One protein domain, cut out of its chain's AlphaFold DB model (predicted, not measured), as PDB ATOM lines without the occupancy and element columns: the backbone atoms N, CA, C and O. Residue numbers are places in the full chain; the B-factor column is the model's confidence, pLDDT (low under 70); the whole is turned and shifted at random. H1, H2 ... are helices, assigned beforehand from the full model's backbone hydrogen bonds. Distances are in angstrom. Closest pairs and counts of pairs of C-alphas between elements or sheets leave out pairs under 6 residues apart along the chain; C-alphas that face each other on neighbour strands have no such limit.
ATOM      1  N   ARG A 365     -28.574  35.723 -26.525       57.66
ATOM      2  CA  ARG A 365     -29.464  34.652 -26.990       57.66
ATOM      3  C   ARG A 365     -28.840  33.928 -28.174       57.66
ATOM      4  O   ARG A 365     -28.516  34.582 -29.169       57.66
ATOM      5  N   VAL A 366     -28.751  32.604 -28.089       59.47
ATOM      6  CA  VAL A 366     -28.218  31.738 -29.146       59.47
ATOM      7  C   VAL A 366     -29.314  31.307 -30.096       59.47
ATOM      8  O   VAL A 366     -30.264  30.629 -29.720       59.47
ATOM      9  N   HIS A 367     -29.188  31.659 -31.368       56.47
ATOM     10  CA  HIS A 367     -30.243  31.309 -32.315       56.47
ATOM     11  C   HIS A 367     -30.051  29.914 -32.927       56.47
ATOM     12  O   HIS A 367     -31.052  29.227 -33.127       56.47
ATOM     13  N   TRP A 368     -28.809  29.480 -33.205       57.81
ATOM     14  CA  TRP A 368     -28.523  28.204 -33.881       57.81
ATOM     15  C   TRP A 368     -27.106  27.669 -33.628       57.81
ATOM     16  O   TRP A 368     -26.170  28.449 -33.652       57.81
ATOM     17  N   PHE A 369     -26.952  26.343 -33.495       62.31
ATOM     18  CA  PHE A 369     -25.669  25.630 -33.617       62.31
ATOM     19  C   PHE A 369     -25.576  24.887 -34.958       62.31
ATOM     20  O   PHE A 369     -26.618  24.487 -35.495       62.31
ATOM     21  N   PRO A 370     -24.354  24.634 -35.471       61.97
ATOM     22  CA  PRO A 370     -24.101  23.666 -36.535       61.97
ATOM     23  C   PRO A 370     -24.858  22.360 -36.359       61.97
ATOM     24  O   PRO A 370     -24.873  21.791 -35.273       61.97
ATOM     25  N   GLU A 371     -25.443  21.868 -37.448       64.38
ATOM     26  CA  GLU A 371     -26.268  20.660 -37.438       64.38
ATOM     27  C   GLU A 371     -25.549  19.446 -36.857       64.38
ATOM     28  O   GLU A 371     -26.103  18.795 -35.986       64.38
ATOM     29  N   ILE A 372     -24.298  19.205 -37.255       60.97
ATOM     30  CA  ILE A 372     -23.516  18.080 -36.731       60.97
ATOM     31  C   ILE A 372     -23.316  18.163 -35.212       60.97
ATOM     32  O   ILE A 372     -23.399  17.160 -34.519       60.97
ATOM     33  N   ILE A 373     -23.123  19.369 -34.677       64.94
ATOM     34  CA  ILE A 373     -22.904  19.585 -33.243       64.94
ATOM     35  C   ILE A 373     -24.214  19.467 -32.491       64.94
ATOM     36  O   ILE A 373     -24.273  18.799 -31.469       64.94
ATOM     37  N   ARG A 374     -25.282  20.062 -33.025       72.81
ATOM     38  CA  ARG A 374     -26.627  19.914 -32.480       72.81
ATOM     39  C   ARG A 374     -27.027  18.440 -32.416       72.81
ATOM     40  O   ARG A 374     -27.529  18.027 -31.383       72.81
ATOM     41  N   ASN A 375     -26.797  17.671 -33.478       72.88
ATOM     42  CA  ASN A 375     -27.148  16.254 -33.522       72.88
ATOM     43  C   ASN A 375     -26.317  15.460 -32.508       72.88
ATOM     44  O   ASN A 375     -26.910  14.790 -31.678       72.88
ATOM     45  N   ASN A 376     -24.995  15.662 -32.457       70.19
ATOM     46  CA  ASN A 376     -24.147  15.020 -31.445       70.19
ATOM     47  C   ASN A 376     -24.577  15.358 -30.004       70.19
ATOM     48  O   ASN A 376     -24.564  14.487 -29.141       70.19
ATOM     49  N   ILE A 377     -24.964  16.613 -29.733       71.06
ATOM     50  CA  ILE A 377     -25.485  17.032 -28.420       71.06
ATOM     51  C   ILE A 377     -26.819  16.342 -28.125       71.06
ATOM     52  O   ILE A 377     -27.030  15.885 -27.008       71.06
ATOM     53  N   ILE A 378     -27.727  16.273 -29.103       75.12
ATOM     54  CA  ILE A 378     -29.026  15.610 -28.936       75.12
ATOM     55  C   ILE A 378     -28.830  14.114 -28.678       75.12
ATOM     56  O   ILE A 378     -29.401  13.614 -27.715       75.12
ATOM     57  N   ASP A 379     -28.021  13.428 -29.487       77.38
ATOM     58  CA  ASP A 379     -27.719  11.997 -29.344       77.38
ATOM     59  C   ASP A 379     -27.175  11.694 -27.948       77.38
ATOM     60  O   ASP A 379     -27.659  10.797 -27.259       77.38
ATOM     61  N   PHE A 380     -26.220  12.503 -27.499       75.62
ATOM     62  CA  PHE A 380     -25.650  12.388 -26.167       75.62
ATOM     63  C   PHE A 380     -26.698  12.616 -25.063       75.62
ATOM     64  O   PHE A 380     -26.845  11.785 -24.170       75.62
ATOM     65  N   CYS A 381     -27.490  13.692 -25.139       73.31
ATOM     66  CA  CYS A 381     -28.539  13.959 -24.153       73.31
ATOM     67  C   CYS A 381     -29.621  12.864 -24.115       73.31
ATOM     68  O   CYS A 381     -30.173  12.600 -23.048       73.31
ATOM     69  N   ILE A 382     -29.948  12.242 -25.254       76.94
ATOM     70  CA  ILE A 382     -30.883  11.109 -25.317       76.94
ATOM     71  C   ILE A 382     -30.307   9.911 -24.556       76.94
ATOM     72  O   ILE A 382     -30.986   9.387 -23.672       76.94
ATOM     73  N   LEU A 383     -29.061   9.522 -24.849       75.69
ATOM     74  CA  LEU A 383     -28.386   8.395 -24.193       75.69
ATOM     75  C   LEU A 383     -28.334   8.559 -22.666       75.69
ATOM     76  O   LEU A 383     -28.613   7.613 -21.932       75.69
ATOM     77  N   GLU A 384     -28.041   9.764 -22.178       70.62
ATOM     78  CA  GLU A 384     -27.942  10.029 -20.736       70.62
ATOM     79  C   GLU A 384     -29.300  10.021 -20.023       70.62
ATOM     80  O   GLU A 384     -29.432   9.485 -18.917       70.62
ATOM     81  N   ILE A 385     -30.342  10.569 -20.659       71.31
ATOM     82  CA  ILE A 385     -31.710  10.501 -20.122       71.31
ATOM     83  C   ILE A 385     -32.178   9.042 -20.036       71.31
ATOM     84  O   ILE A 385     -32.813   8.667 -19.048       71.31
ATOM     85  N   GLU A 386     -31.835   8.206 -21.022       71.38
ATOM     86  CA  GLU A 386     -32.094   6.760 -20.978       71.38
ATOM     87  C   GLU A 386     -31.316   6.066 -19.850       71.38
ATOM     88  O   GLU A 386     -31.884   5.242 -19.129       71.38
ATOM     89  N   ALA A 387     -30.050   6.438 -19.646       70.94
ATOM     90  CA  ALA A 387     -29.201   5.923 -18.572       70.94
ATOM     91  C   ALA A 387     -29.590   6.434 -17.169       70.94
ATOM     92  O   ALA A 387     -29.011   5.998 -16.174       70.94
ATOM     93  N   LYS A 388     -30.582   7.335 -17.068       70.69
ATOM     94  CA  LYS A 388     -31.035   8.005 -15.832       70.69
ATOM     95  C   LYS A 388     -29.914   8.731 -15.072       70.69
ATOM     96  O   LYS A 388     -30.029   8.914 -13.859       70.69
ATOM     97  N   ASN A 389     -28.848   9.149 -15.752       61.09
ATOM     98  CA  ASN A 389     -27.657   9.696 -15.105       61.09
ATOM     99  C   ASN A 389     -27.480  11.186 -15.432       61.09
ATOM    100  O   ASN A 389     -26.805  11.571 -16.381       61.09
ATOM    101  N   GLU A 390     -28.113  12.061 -14.645       57.00
ATOM    102  CA  GLU A 390     -28.074  13.510 -14.905       57.00
ATOM    103  C   GLU A 390     -26.678  14.131 -14.700       57.00
ATOM    104  O   GLU A 390     -26.379  15.174 -15.279       57.00
ATOM    105  N   THR A 391     -25.801  13.490 -13.923       59.97
ATOM    106  CA  THR A 391     -24.484  14.022 -13.537       59.97
ATOM    107  C   THR A 391     -23.409  13.896 -14.620       59.97
ATOM    108  O   THR A 391     -22.428  14.637 -14.587       59.97
ATOM    109  N   ILE A 392     -23.566  13.002 -15.603       57.22
ATOM    110  CA  ILE A 392     -22.555  12.790 -16.659       57.22
ATOM    111  C   ILE A 392     -22.609  13.892 -17.724       57.22
ATOM    112  O   ILE A 392     -21.578  14.238 -18.305       57.22
ATOM    113  N   VAL A 393     -23.774  14.518 -17.931       54.72
ATOM    114  CA  VAL A 393     -23.935  15.573 -18.942       54.72
ATOM    115  C   VAL A 393     -23.045  16.780 -18.653       54.72
ATOM    116  O   VAL A 393     -22.378  17.273 -19.562       54.72
ATOM    117  N   SER A 394     -22.965  17.202 -17.387       58.84
ATOM    118  CA  SER A 394     -22.070  18.279 -16.951       58.84
ATOM    119  C   SER A 394     -20.598  17.930 -17.173       58.84
ATOM    120  O   SER A 394     -19.847  18.773 -17.645       58.84
ATOM    121  N   LYS A 395     -20.196  16.674 -16.939       65.06
ATOM    122  CA  LYS A 395     -18.808  16.222 -17.113       65.06
ATOM    123  C   LYS A 395     -18.392  16.114 -18.583       65.06
ATOM    124  O   LYS A 395     -17.294  16.510 -18.946       65.06
ATOM    125  N   TYR A 396     -19.269  15.618 -19.456       60.81
ATOM    126  CA  TYR A 396     -18.990  15.589 -20.897       60.81
ATOM    127  C   TYR A 396     -19.002  16.996 -21.507       60.81
ATOM    128  O   TYR A 396     -18.273  17.275 -22.457       60.81
ATOM    129  N   PHE A 397     -19.816  17.900 -20.955       61.28
ATOM    130  CA  PHE A 397     -19.794  19.317 -21.300       61.28
ATOM    131  C   PHE A 397     -18.494  19.983 -20.848       61.28
ATOM    132  O   PHE A 397     -17.872  20.703 -21.632       61.28
ATOM    133  N   GLU A 398     -18.044  19.696 -19.627       65.62
ATOM    134  CA  GLU A 398     -16.710  20.057 -19.158       65.62
ATOM    135  C   GLU A 398     -15.649  19.497 -20.104       65.62
ATOM    136  O   GLU A 398     -14.817  20.271 -20.538       65.62
ATOM    137  N   ASP A 399     -15.712  18.243 -20.555       64.94
ATOM    138  CA  ASP A 399     -14.762  17.668 -21.529       64.94
ATOM    139  C   ASP A 399     -14.829  18.321 -22.927       64.94
ATOM    140  O   ASP A 399     -13.809  18.493 -23.600       64.94
ATOM    141  N   LEU A 400     -16.025  18.679 -23.405       57.41
ATOM    142  CA  LEU A 400     -16.231  19.363 -24.689       57.41
ATOM    143  C   LEU A 400     -15.675  20.786 -24.660       57.41
ATOM    144  O   LEU A 400     -15.082  21.232 -25.644       57.41
ATOM    145  N   THR A 401     -15.879  21.489 -23.549       57.31
ATOM    146  CA  THR A 401     -15.366  22.842 -23.328       57.31
ATOM    147  C   THR A 401     -13.861  22.790 -23.046       57.31
ATOM    148  O   THR A 401     -13.069  23.332 -23.811       57.31
ATOM    149  N   SER A 402     -13.419  22.019 -22.058       62.56
ATOM    150  CA  SER A 402     -12.006  21.855 -21.674       62.56
ATOM    151  C   SER A 402     -11.106  21.214 -22.737       62.56
ATOM    152  O   SER A 402      -9.884  21.220 -22.575       62.56
ATOM    153  N   ASN A 403     -11.652  20.765 -23.875       58.09
ATOM    154  CA  ASN A 403     -10.878  20.374 -25.051       58.09
ATOM    155  C   ASN A 403     -11.073  21.337 -26.251       58.09
ATOM    156  O   ASN A 403     -11.747  20.995 -27.235       58.09
ATOM    157  N   PRO A 404     -10.417  22.520 -26.237       49.06
ATOM    158  CA  PRO A 404     -10.521  23.543 -27.279       49.06
ATOM    159  C   PRO A 404     -10.249  23.030 -28.692       49.06
ATOM    160  O   PRO A 404     -10.779  23.576 -29.653       49.06
ATOM    161  N   SER A 405      -9.458  21.964 -28.846       48.62
ATOM    162  CA  SER A 405      -9.130  21.382 -30.152       48.62
ATOM    163  C   SER A 405     -10.347  20.776 -30.870       48.62
ATOM    164  O   SER A 405     -10.438  20.865 -32.097       48.62
ATOM    165  N   LYS A 406     -11.334  20.250 -30.125       51.62
ATOM    166  CA  LYS A 406     -12.622  19.779 -30.672       51.62
ATOM    167  C   LYS A 406     -13.545  20.957 -31.021       51.62
ATOM    168  O   LYS A 406     -14.218  20.936 -32.054       51.62
ATOM    169  N   MET A 407     -13.513  22.019 -30.211       47.06
ATOM    170  CA  MET A 407     -14.274  23.264 -30.404       47.06
ATOM    171  C   MET A 407     -13.674  24.209 -31.458       47.06
ATOM    172  O   MET A 407     -14.391  25.043 -31.996       47.06
ATOM    173  N   ALA A 408     -12.394  24.081 -31.818       41.75
ATOM    174  CA  ALA A 408     -11.680  24.977 -32.738       41.75
ATOM    175  C   ALA A 408     -12.266  25.017 -34.165       41.75
ATOM    176  O   ALA A 408     -11.998  25.939 -34.938       41.75
ATOM    177  N   SER A 409     -13.124  24.053 -34.512       46.44
ATOM    178  CA  SER A 409     -13.946  24.072 -35.728       46.44
ATOM    179  C   SER A 409     -15.129  25.066 -35.676       46.44
ATOM    180  O   SER A 409     -15.699  25.399 -36.720       46.44
ATOM    181  N   LEU A 410     -15.469  25.597 -34.496       44.81
ATOM    182  CA  LEU A 410     -16.522  26.579 -34.229       44.81
ATOM    183  C   LEU A 410     -15.930  27.951 -33.911       44.81
ATOM    184  O   LEU A 410     -15.668  28.275 -32.764       44.81
ATOM    185  N   ASN A 411     -15.727  28.761 -34.951       45.59
ATOM    186  CA  ASN A 411     -15.404  30.196 -34.911       45.59
ATOM    187  C   ASN A 411     -15.021  30.808 -33.524       45.59
ATOM    188  O   ASN A 411     -15.859  31.480 -32.925       45.59
ATOM    189  N   PRO A 412     -13.772  30.646 -33.048       43.66
ATOM    190  CA  PRO A 412     -13.281  30.976 -31.691       43.66
ATOM    191  C   PRO A 412     -13.380  32.414 -31.157       43.66
ATOM    192  O   PRO A 412     -12.797  32.733 -30.130       43.66
ATOM    193  N   PHE A 413     -14.124  33.303 -31.802       41.47
ATOM    194  CA  PHE A 413     -14.178  34.730 -31.484       41.47
ATOM    195  C   PHE A 413     -14.727  35.114 -30.106       41.47
ATOM    196  O   PHE A 413     -14.837  36.304 -29.829       41.47
ATOM    197  N   ASN A 414     -15.148  34.152 -29.287       51.75
ATOM    198  CA  ASN A 414     -15.770  34.451 -28.007       51.75
ATOM    199  C   ASN A 414     -15.916  33.199 -27.144       51.75
ATOM    200  O   ASN A 414     -17.018  32.867 -26.745       51.75
ATOM    201  N   TYR A 415     -14.843  32.437 -26.926       48.22
ATOM    202  CA  TYR A 415     -14.905  31.126 -26.258       48.22
ATOM    203  C   TYR A 415     -15.718  31.138 -24.941       48.22
ATOM    204  O   TYR A 415     -16.624  30.329 -24.778       48.22
ATOM    205  N   ASN A 416     -15.521  32.137 -24.074       52.22
ATOM    206  CA  ASN A 416     -16.320  32.287 -22.845       52.22
ATOM    207  C   ASN A 416     -17.804  32.578 -23.136       52.22
ATOM    208  O   ASN A 416     -18.699  31.999 -22.532       52.22
ATOM    209  N   LEU A 417     -18.058  33.414 -24.140       54.84
ATOM    210  CA  LEU A 417     -19.393  33.727 -24.643       54.84
ATOM    211  C   LEU A 417     -20.053  32.552 -25.386       54.84
ATOM    212  O   LEU A 417     -21.276  32.508 -25.453       54.84
ATOM    213  N   TYR A 418     -19.274  31.608 -25.925       62.94
ATOM    214  CA  TYR A 418     -19.746  30.331 -26.461       62.94
ATOM    215  C   TYR A 418     -20.112  29.372 -25.341       62.94
ATOM    216  O   TYR A 418     -21.106  28.679 -25.493       62.94
ATOM    217  N   ASN A 419     -19.350  29.334 -24.247       63.81
ATOM    218  CA  ASN A 419     -19.609  28.411 -23.145       63.81
ATOM    219  C   ASN A 419     -20.942  28.716 -22.465       63.81
ATOM    220  O   ASN A 419     -21.792  27.834 -22.435       63.81
ATOM    221  N   GLU A 420     -21.182  29.964 -22.051       66.25
ATOM    222  CA  GLU A 420     -22.468  30.357 -21.446       66.25
ATOM    223  C   GLU A 420     -23.645  30.120 -22.406       66.25
ATOM    224  O   GLU A 420     -24.680  29.559 -22.056       66.25
ATOM    225  N   ALA A 421     -23.463  30.501 -23.670       66.06
ATOM    226  CA  ALA A 421     -24.432  30.295 -24.737       66.06
ATOM    227  C   ALA A 421     -24.763  28.814 -24.985       66.06
ATOM    228  O   ALA A 421     -25.921  28.437 -25.192       66.06
ATOM    229  N   LEU A 422     -23.733  27.977 -25.046       72.12
ATOM    230  CA  LEU A 422     -23.850  26.548 -25.284       72.12
ATOM    231  C   LEU A 422     -24.474  25.861 -24.075       72.12
ATOM    232  O   LEU A 422     -25.319  24.993 -24.266       72.12
ATOM    233  N   GLU A 423     -24.124  26.280 -22.865       75.56
ATOM    234  CA  GLU A 423     -24.709  25.781 -21.626       75.56
ATOM    235  C   GLU A 423     -26.213  26.076 -21.591       75.56
ATOM    236  O   GLU A 423     -27.024  25.156 -21.467       75.56
ATOM    237  N   ASP A 424     -26.614  27.324 -21.849       76.25
ATOM    238  CA  ASP A 424     -28.021  27.726 -21.965       76.25
ATOM    239  C   ASP A 424     -28.775  26.907 -23.035       76.25
ATOM    240  O   ASP A 424     -29.945  26.527 -22.865       76.25
ATOM    241  N   TYR A 425     -28.113  26.610 -24.158       79.50
ATOM    242  CA  TYR A 425     -28.673  25.805 -25.243       79.50
ATOM    243  C   TYR A 425     -28.842  24.334 -24.857       79.50
ATOM    244  O   TYR A 425     -29.910  23.762 -25.092       79.50
ATOM    245  N   VAL A 426     -27.826  23.727 -24.248       77.75
ATOM    246  CA  VAL A 426     -27.854  22.342 -23.764       77.75
ATOM    247  C   VAL A 426     -28.914  22.188 -22.677       77.75
ATOM    248  O   VAL A 426     -29.760  21.302 -22.784       77.75
ATOM    249  N   ASN A 427     -28.974  23.109 -21.717       81.12
ATOM    250  CA  ASN A 427     -30.012  23.135 -20.685       81.12
ATOM    251  C   ASN A 427     -31.417  23.201 -21.296       81.12
ATOM    252  O   ASN A 427     -32.315  22.452 -20.905       81.12
ATOM    253  N   SER A 428     -31.606  24.033 -22.323       84.69
ATOM    254  CA  SER A 428     -32.872  24.095 -23.062       84.69
ATOM    255  C   SER A 428     -33.207  22.771 -23.772       84.69
ATOM    256  O   SER A 428     -34.374  22.374 -23.783       84.69
ATOM    257  N   ILE A 429     -32.217  22.064 -24.339       82.56
ATOM    258  CA  ILE A 429     -32.401  20.724 -24.930       82.56
ATOM    259  C   ILE A 429     -32.823  19.716 -23.861       82.56
ATOM    260  O   ILE A 429     -33.824  19.025 -24.051       82.56
ATOM    261  N   ILE A 430     -32.107  19.655 -22.737       80.62
ATOM    262  CA  ILE A 430     -32.392  18.732 -21.631       80.62
ATOM    263  C   ILE A 430     -33.819  18.940 -21.123       80.62
ATOM    264  O   ILE A 430     -34.564  17.974 -20.975       80.62
ATOM    265  N   LEU A 431     -34.238  20.192 -20.915       84.88
ATOM    266  CA  LEU A 431     -35.603  20.514 -20.491       84.88
ATOM    267  C   LEU A 431     -36.648  19.968 -21.470       84.88
ATOM    268  O   LEU A 431     -37.623  19.344 -21.045       84.88
ATOM    269  N   ILE A 432     -36.441  20.169 -22.775       85.06
ATOM    270  CA  ILE A 432     -37.339  19.658 -23.819       85.06
ATOM    271  C   ILE A 432     -37.390  18.129 -23.789       85.06
ATOM    272  O   ILE A 432     -38.484  17.566 -23.808       85.06
ATOM    273  N   LEU A 433     -36.239  17.461 -23.724       83.12
ATOM    274  CA  LEU A 433     -36.165  16.001 -23.721       83.12
ATOM    275  C   LEU A 433     -36.793  15.396 -22.457       83.12
ATOM    276  O   LEU A 433     -37.553  14.437 -22.568       83.12
ATOM    277  N   LYS A 434     -36.581  15.995 -21.276       83.19
ATOM    278  CA  LYS A 434     -37.251  15.589 -20.026       83.19
ATOM    279  C   LYS A 434     -38.770  15.712 -20.134       83.19
ATOM    280  O   LYS A 434     -39.497  14.824 -19.693       83.19
ATOM    281  N   GLU A 435     -39.272  16.793 -20.727       89.81
ATOM    282  CA  GLU A 435     -40.713  16.960 -20.949       89.81
ATOM    283  C   GLU A 435     -41.262  15.913 -21.931       89.81
ATOM    284  O   GLU A 435     -42.315  15.334 -21.661       89.81
ATOM    285  N   ILE A 436     -40.549  15.630 -23.028       84.56
ATOM    286  CA  ILE A 436     -40.909  14.558 -23.971       84.56
ATOM    287  C   ILE A 436     -40.971  13.213 -23.234       84.56
ATOM    288  O   ILE A 436     -41.994  12.530 -23.289       84.56
ATOM    289  N   TYR A 437     -39.925  12.872 -22.484       83.00
ATOM    290  CA  TYR A 437     -39.839  11.639 -21.705       83.00
ATOM    291  C   TYR A 437     -40.985  11.504 -20.692       83.00
ATOM    292  O   TYR A 437     -41.647  10.469 -20.625       83.00
ATOM    293  N   ASN A 438     -41.289  12.568 -19.945       83.81
ATOM    294  CA  ASN A 438     -42.376  12.566 -18.966       83.81
ATOM    295  C   ASN A 438     -43.752  12.340 -19.604       83.81
ATOM    296  O   ASN A 438     -44.608  11.703 -18.991       83.81
ATOM    297  N   ARG A 439     -43.985  12.856 -20.816       87.81
ATOM    298  CA  ARG A 439     -45.228  12.611 -21.560       87.81
ATOM    299  C   ARG A 439     -45.328  11.166 -22.026       87.81
ATOM    300  O   ARG A 439     -46.368  10.551 -21.813       87.81
ATOM    301  N   ILE A 440     -44.237  10.612 -22.549       82.62
ATOM    302  CA  ILE A 440     -44.165   9.193 -22.926       82.62
ATOM    303  C   ILE A 440     -44.440   8.301 -21.709       82.62
ATOM    304  O   ILE A 440     -45.246   7.381 -21.794       82.62
ATOM    305  N   LYS A 441     -43.847   8.605 -20.546       81.38
ATOM    306  CA  LYS A 441     -44.088   7.862 -19.296       81.38
ATOM    307  C   LYS A 441     -45.560   7.889 -18.858       81.38
ATOM    308  O   LYS A 441     -46.019   6.958 -18.208       81.38
ATOM    309  N   LYS A 442     -46.300   8.942 -19.215       90.12
ATOM    310  CA  LYS A 442     -47.749   9.068 -18.984       90.12
ATOM    311  C   LYS A 442     -48.602   8.382 -20.062       90.12
ATOM    312  O   LYS A 442     -49.816   8.538 -20.038       90.12
ATOM    313  N   GLY A 443     -47.985   7.656 -20.994       89.06
ATOM    314  CA  GLY A 443     -48.670   6.923 -22.059       89.06
ATOM    315  C   GLY A 443     -48.988   7.742 -23.311       89.06
ATOM    316  O   GLY A 443     -49.701   7.246 -24.172       89.06
ATOM    317  N   ILE A 444     -48.483   8.974 -23.437       89.25
ATOM    318  CA  ILE A 444     -48.712   9.807 -24.629       89.25
ATOM    319  C   ILE A 444     -47.795   9.330 -25.757       89.25
ATOM    320  O   ILE A 444     -46.577   9.231 -25.558       89.25
ATOM    321  N   ASP A 445     -48.352   9.080 -26.944       88.19
ATOM    322  CA  ASP A 445     -47.541   8.729 -28.108       88.19
ATOM    323  C   ASP A 445     -46.632   9.907 -28.502       88.19
ATOM    324  O   ASP A 445     -47.023  11.076 -28.487       88.19
ATOM    325  N   LEU A 446     -45.393   9.602 -28.882       85.88
ATOM    326  CA  LEU A 446     -44.439  10.590 -29.370       85.88
ATOM    327  C   LEU A 446     -44.970  11.329 -30.610       85.88
ATOM    328  O   LEU A 446     -44.622  12.498 -30.816       85.88
ATOM    329  N   ASP A 447     -45.822  10.691 -31.415       86.19
ATOM    330  CA  ASP A 447     -46.453  11.334 -32.567       86.19
ATOM    331  C   ASP A 447     -47.477  12.409 -32.198       86.19
ATOM    332  O   ASP A 447     -47.608  13.399 -32.925       86.19
ATOM    333  N   GLU A 448     -48.089  12.300 -31.021       86.44
ATOM    334  CA  GLU A 448     -49.018  13.293 -30.475       86.44
ATOM    335  C   GLU A 448     -48.296  14.496 -29.847       86.44
ATOM    336  O   GLU A 448     -48.878  15.572 -29.648       86.44
ATOM    337  N   ILE A 449     -46.999  14.366 -29.548       88.88
ATOM    338  CA  ILE A 449     -46.205  15.454 -28.974       88.88
ATOM    339  C   ILE A 449     -45.865  16.471 -30.070       88.88
ATOM    340  O   ILE A 449     -44.832  16.409 -30.725       88.88
ATOM    341  N   GLY A 450     -46.718  17.478 -30.254       86.94
ATOM    342  CA  GLY A 450     -46.449  18.577 -31.184       86.94
ATOM    343  C   GLY A 450     -45.383  19.563 -30.675       86.94
ATOM    344  O   GLY A 450     -45.439  20.035 -29.539       86.94
ATOM    345  N   TYR A 451     -44.461  20.004 -31.541       87.69
ATOM    346  CA  TYR A 451     -43.443  21.010 -31.179       87.69
ATOM    347  C   TYR A 451     -44.049  22.348 -30.700       87.69
ATOM    348  O   TYR A 451     -43.470  23.028 -29.851       87.69
ATOM    349  N   TYR A 452     -45.224  22.739 -31.215       86.88
ATOM    350  CA  TYR A 452     -45.936  23.936 -30.750       86.88
ATOM    351  C   TYR A 452     -46.486  23.756 -29.327       86.88
ATOM    352  O   TYR A 452     -46.487  24.712 -28.548       86.88
ATOM    353  N   SER A 453     -46.896  22.530 -28.978       88.00
ATOM    354  CA  SER A 453     -47.337  22.160 -27.628       88.00
ATOM    355  C   SER A 453     -46.181  22.290 -26.637       88.00
ATOM    356  O   SER A 453     -46.329  22.968 -25.621       88.00
ATOM    357  N   LEU A 454     -45.004  21.755 -26.983       87.44
ATOM    358  CA  LEU A 454     -43.786  21.888 -26.174       87.44
ATOM    359  C   LEU A 454     -43.387  23.357 -25.980       87.44
ATOM    360  O   LEU A 454     -43.208  23.808 -24.852       87.44
ATOM    361  N   TYR A 455     -43.322  24.145 -27.058       87.75
ATOM    362  CA  TYR A 455     -42.975  25.567 -26.950       87.75
ATOM    363  C   TYR A 455     -43.964  26.345 -26.066       87.75
ATOM    364  O   TYR A 455     -43.562  27.138 -25.214       87.75
ATOM    365  N   SER A 456     -45.267  26.122 -26.258       85.81
ATOM    366  CA  SER A 456     -46.316  26.799 -25.488       85.81
ATOM    367  C   SER A 456     -46.331  26.365 -24.022       85.81
ATOM    368  O   SER A 456     -46.659  27.167 -23.151       85.81
ATOM    369  N   HIS A 457     -45.949  25.120 -23.730       89.62
ATOM    370  CA  HIS A 457     -45.776  24.610 -22.371       89.62
ATOM    371  C   HIS A 457     -44.695  25.371 -21.605       89.62
ATOM    372  O   HIS A 457     -44.994  25.943 -20.558       89.62
ATOM    373  N   PHE A 458     -43.483  25.467 -22.155       90.50
ATOM    374  CA  PHE A 458     -42.395  26.216 -21.517       90.50
ATOM    375  C   PHE A 458     -42.733  27.701 -21.376       90.50
ATOM    376  O   PHE A 458     -42.576  28.264 -20.293       90.50
ATOM    377  N   LYS A 459     -43.327  28.309 -22.413       87.38
ATOM    378  CA  LYS A 459     -43.762  29.712 -22.359       87.38
ATOM    379  C   LYS A 459     -44.782  29.975 -21.243       87.38
ATOM    380  O   LYS A 459     -44.658  30.977 -20.547       87.38
ATOM    381  N   ARG A 460     -45.778  29.097 -21.052       90.69
ATOM    382  CA  ARG A 460     -46.784  29.228 -19.974       90.69
ATOM    383  C   ARG A 460     -46.181  29.097 -18.578       90.69
ATOM    384  O   ARG A 460     -46.705  29.687 -17.644       90.69
ATOM    385  N   ARG A 461     -45.084  28.352 -18.443       91.38
ATOM    386  CA  ARG A 461     -44.340  28.187 -17.186       91.38
ATOM    387  C   ARG A 461     -43.297  29.279 -16.941       91.38
ATOM    388  O   ARG A 461     -42.505  29.152 -16.019       91.38
ATOM    389  N   GLY A 462     -43.254  30.317 -17.781       88.50
ATOM    390  CA  GLY A 462     -42.244  31.371 -17.682       88.50
ATOM    391  C   GLY A 462     -40.821  30.904 -18.008       88.50
ATOM    392  O   GLY A 462     -39.872  31.635 -17.751       88.50
ATOM    393  N   VAL A 463     -40.656  29.708 -18.585       88.38
ATOM    394  CA  VAL A 463     -39.346  29.174 -18.970       88.38
ATOM    395  C   VAL A 463     -38.963  29.748 -20.330       88.38
ATOM    396  O   VAL A 463     -39.619  29.495 -21.345       88.38
ATOM    397  N   GLU A 464     -37.887  30.528 -20.354       85.56
ATOM    398  CA  GLU A 464     -37.324  31.081 -21.580       85.56
ATOM    399  C   GLU A 464     -36.283  30.117 -22.154       85.56
ATOM    400  O   GLU A 464     -35.206  29.944 -21.598       85.56
ATOM    401  N   LEU A 465     -36.610  29.488 -23.284       85.12
ATOM    402  CA  LEU A 465     -35.656  28.650 -24.006       85.12
ATOM    403  C   LEU A 465     -34.613  29.529 -24.703       85.12
ATOM    404  O   LEU A 465     -34.947  30.572 -25.278       85.12
ATOM    405  N   ALA A 466     -33.365  29.064 -24.724       78.31
ATOM    406  CA  ALA A 466     -32.250  29.768 -25.355       78.31
ATOM    407  C   ALA A 466     -32.463  29.998 -26.862       78.31
ATOM    408  O   ALA A 466     -31.879  30.910 -27.439       78.31
ATOM    409  N   PHE A 467     -33.348  29.214 -27.489       78.06
ATOM    410  CA  PHE A 467     -33.637  29.217 -28.917       78.06
ATOM    411  C   PHE A 467     -35.141  29.255 -29.237       78.06
ATOM    412  O   PHE A 467     -36.007  28.998 -28.404       78.06
ATOM    413  N   GLY A 468     -35.469  29.591 -30.489       79.88
ATOM    414  CA  GLY A 468     -36.854  29.729 -30.952       79.88
ATOM    415  C   GLY A 468     -37.576  28.406 -31.261       79.88
ATOM    416  O   GLY A 468     -37.128  27.310 -30.950       79.88
ATOM    417  N   ARG A 469     -38.714  28.495 -31.963       80.50
ATOM    418  CA  ARG A 469     -39.570  27.332 -32.289       80.50
ATOM    419  C   ARG A 469     -38.936  26.317 -33.252       80.50
ATOM    420  O   ARG A 469     -39.241  25.132 -33.175       80.50
ATOM    421  N   LYS A 470     -38.101  26.772 -34.197       76.94
ATOM    422  CA  LYS A 470     -37.549  25.912 -35.265       76.94
ATOM    423  C   LYS A 470     -36.624  24.806 -34.725       76.94
ATOM    424  O   LYS A 470     -36.816  23.667 -35.145       76.94
ATOM    425  N   PRO A 471     -35.684  25.078 -33.800       78.81
ATOM    426  CA  PRO A 471     -34.849  24.020 -33.232       78.81
ATOM    427  C   PRO A 471     -35.627  22.958 -32.444       78.81
ATOM    428  O   PRO A 471     -35.301  21.787 -32.570       78.81
ATOM    429  N   ILE A 472     -36.713  23.317 -31.741       83.69
ATOM    430  CA  ILE A 472     -37.581  22.344 -31.040       83.69
ATOM    431  C   ILE A 472     -38.141  21.305 -32.013       83.69
ATOM    432  O   ILE A 472     -38.128  20.113 -31.726       83.69
ATOM    433  N   ARG A 473     -38.604  21.749 -33.191       84.88
ATOM    434  CA  ARG A 473     -39.089  20.837 -34.235       84.88
ATOM    435  C   ARG A 473     -37.996  19.864 -34.684       84.88
ATOM    436  O   ARG A 473     -38.301  18.693 -34.858       84.88
ATOM    437  N   LYS A 474     -36.756  20.334 -34.870       80.56
ATOM    438  CA  LYS A 474     -35.630  19.465 -35.255       80.56
ATOM    439  C   LYS A 474     -35.300  18.451 -34.156       80.56
ATOM    440  O   LYS A 474     -35.162  17.283 -34.476       80.56
ATOM    441  N   ILE A 475     -35.253  18.876 -32.888       82.44
ATOM    442  CA  ILE A 475     -35.030  17.977 -31.739       82.44
ATOM    443  C   ILE A 475     -36.085  16.868 -31.720       82.44
ATOM    444  O   ILE A 475     -35.744  15.697 -31.642       82.44
ATOM    445  N   LEU A 476     -37.364  17.228 -31.853       84.38
ATOM    446  CA  LEU A 476     -38.453  16.254 -31.852       84.38
ATOM    447  C   LEU A 476     -38.368  15.264 -33.028       84.38
ATOM    448  O   LEU A 476     -38.582  14.076 -32.821       84.38
ATOM    449  N   LEU A 477     -38.065  15.737 -34.245       84.75
ATOM    450  CA  LEU A 477     -37.873  14.859 -35.411       84.75
ATOM    451  C   LEU A 477     -36.716  13.877 -35.185       84.75
ATOM    452  O   LEU A 477     -36.879  12.688 -35.424       84.75
ATOM    453  N   HIS A 478     -35.603  14.365 -34.640       81.69
ATOM    454  CA  HIS A 478     -34.430  13.547 -34.331       81.69
ATOM    455  C   HIS A 478     -34.738  12.463 -33.286       81.69
ATOM    456  O   HIS A 478     -34.379  11.305 -33.463       81.69
ATOM    457  N   VAL A 479     -35.488  12.797 -32.228       81.62
ATOM    458  CA  VAL A 479     -35.947  11.817 -31.222       81.62
ATOM    459  C   VAL A 479     -36.859  10.749 -31.845       81.62
ATOM    460  O   VAL A 479     -36.776   9.579 -31.475       81.62
ATOM    461  N   LYS A 480     -37.724  11.128 -32.797       83.88
ATOM    462  CA  LYS A 480     -38.581  10.176 -33.525       83.88
ATOM    463  C   LYS A 480     -37.757   9.204 -34.368       83.88
ATOM    464  O   LYS A 480     -37.997   8.001 -34.293       83.88
ATOM    465  N   GLU A 481     -36.781   9.712 -35.118       81.75
ATOM    466  CA  GLU A 481     -35.850   8.897 -35.912       81.75
ATOM    467  C   GLU A 481     -35.072   7.914 -35.020       81.75
ATOM    468  O   GLU A 481     -35.017   6.722 -35.318       81.75
ATOM    469  N   TYR A 482     -34.568   8.378 -33.871       79.50
ATOM    470  CA  TYR A 482     -33.829   7.540 -32.920       79.50
ATOM    471  C   TYR A 482     -34.677   6.389 -32.345       79.50
ATOM    472  O   TYR A 482     -34.212   5.254 -32.242       79.50
ATOM    473  N   LYS A 483     -35.951   6.645 -32.008       74.94
ATOM    474  CA  LYS A 483     -36.870   5.615 -31.486       74.94
ATOM    475  C   LYS A 483     -37.199   4.542 -32.529       74.94
ATOM    476  O   LYS A 483     -37.371   3.383 -32.153       74.94
ATOM    477  N   HIS A 484     -37.301   4.913 -33.807       66.62
ATOM    478  CA  HIS A 484     -37.498   3.944 -34.888       66.62
ATOM    479  C   HIS A 484     -36.312   2.982 -34.996       66.62
ATOM    480  O   HIS A 484     -36.526   1.776 -35.033       66.62
ATOM    481  N   PHE A 485     -35.085   3.500 -34.910       48.69
ATOM    482  CA  PHE A 485     -33.859   2.702 -35.018       48.69
ATOM    483  C   PHE A 485     -33.664   1.668 -33.892       48.69
ATOM    484  O   PHE A 485     -32.934   0.707 -34.069       48.69
ATOM    485  N   ARG A 486     -34.289   1.853 -32.720       59.84
ATOM    486  CA  ARG A 486     -34.229   0.904 -31.586       59.84
ATOM    487  C   ARG A 486     -35.347  -0.144 -31.580       59.84
ATOM    488  O   ARG A 486     -35.321  -1.034 -30.733       59.84
ATOM    489  N   ARG A 487     -36.380   0.028 -32.412       52.78
ATOM    490  CA  ARG A 487     -37.495  -0.928 -32.545       52.78
ATOM    491  C   ARG A 487     -37.240  -1.974 -33.634       52.78
ATOM    492  O   ARG A 487     -37.854  -3.034 -33.561       52.78
ATOM    493  N   GLU A 488     -36.401  -1.644 -34.614       36.53
ATOM    494  CA  GLU A 488     -35.795  -2.570 -35.584       36.53
ATOM    495  C   GLU A 488     -34.576  -3.261 -34.964       36.53
ATOM    496  O   GLU A 488     -34.371  -4.454 -35.280       36.53
TER     497      GLU A 488
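Overview. This is residues 365 to 488 of the 488 residues of an uncharacterized protein of Candidatus Lokiarchaeota archaeon (UniProt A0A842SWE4). The long helix H4 runs through the length of the body, and H1 crosses it at its residues 426 to 434. H2 folds back from H1 in a helical hairpin and runs towards the first residues of H4, with the short H3 at that end; H6 crosses H1 on another side, and H5 packs on residues 469 to 476 of H6. The printed part has 124 residues with six named helices, H1 to H6 in order along the chain, and no named strand; the class is all helix. The whole is compact, with a radius of gyration of the C-alphas of 14.8 A and spans of 43 by 34 by 24 A.

Arrangement. Begin at H1, residues 371 to 386, the hub, touching three other helices. It forms a hairpin with H2, residues 390 to 402: go to the closest C-alphas, those of Glu 384 and Glu 390, 6.8 A apart, where the helices touch at a shallow tilt of 30 degrees, opposite ways. H2 and H3, residues 404 to 407, only just touch, and only at the corner, with 3 pairs of C-alphas within 8 A; the closest are those of Leu 400 and Lys 406, 7.0 A apart. Residues 426 to 434 of H4, residues 415 to 441, touch H1 at a steep tilt of 48 degrees, the same way; the closest C-alphas are those of Cys 381 and Ile 430, 6.6 A apart. H2 and H4 are close but not clearly touching, with the C-alphas of Thr 401 and Asn 419 closest at 7.0 A. H5, residues 451 to 460, touches H6, residues 469 to 485, at a steep tilt of 53 degrees, opposite ways; look at the closest C-alphas, those of Tyr 451 and Arg 473, 5.3 A apart. H6 also touches H1, with the C-alphas of Ile 378 and Ile 475 closest at 7.0 A. The packing is mostly crossed, one of four tilts being shallow. Every O i to N i+4 pair is within hydrogen-bond range in H1, H4, H5 and H6, against 7 of 9 in H2; H3 is too short for such a pair.

Along the chain. Find C-alpha 371 at (-26.268, 20.660, -37.438); from there H1 runs 22.3 A to C-alpha 386. H2 spans 19.3 A. H4 runs 38.0 A from C-alpha 415 at (-14.905, 31.126, -26.258). H5 spans 14.3 A, and H6 runs 25.4 A to C-alpha 485 at (-33.859, 2.702, -35.018).

Size, cuts and confidence. The two C-alphas farthest apart are those of Phe 413 and Gly 443, at 45.3 A. The printed part has no cut and no long link, and it ends at the chain's last residue, Glu 488. The mean pLDDT of the printed part is 72.1; look for values under 70 at residues 365 to 373, 389 to 421 and 484 to 488.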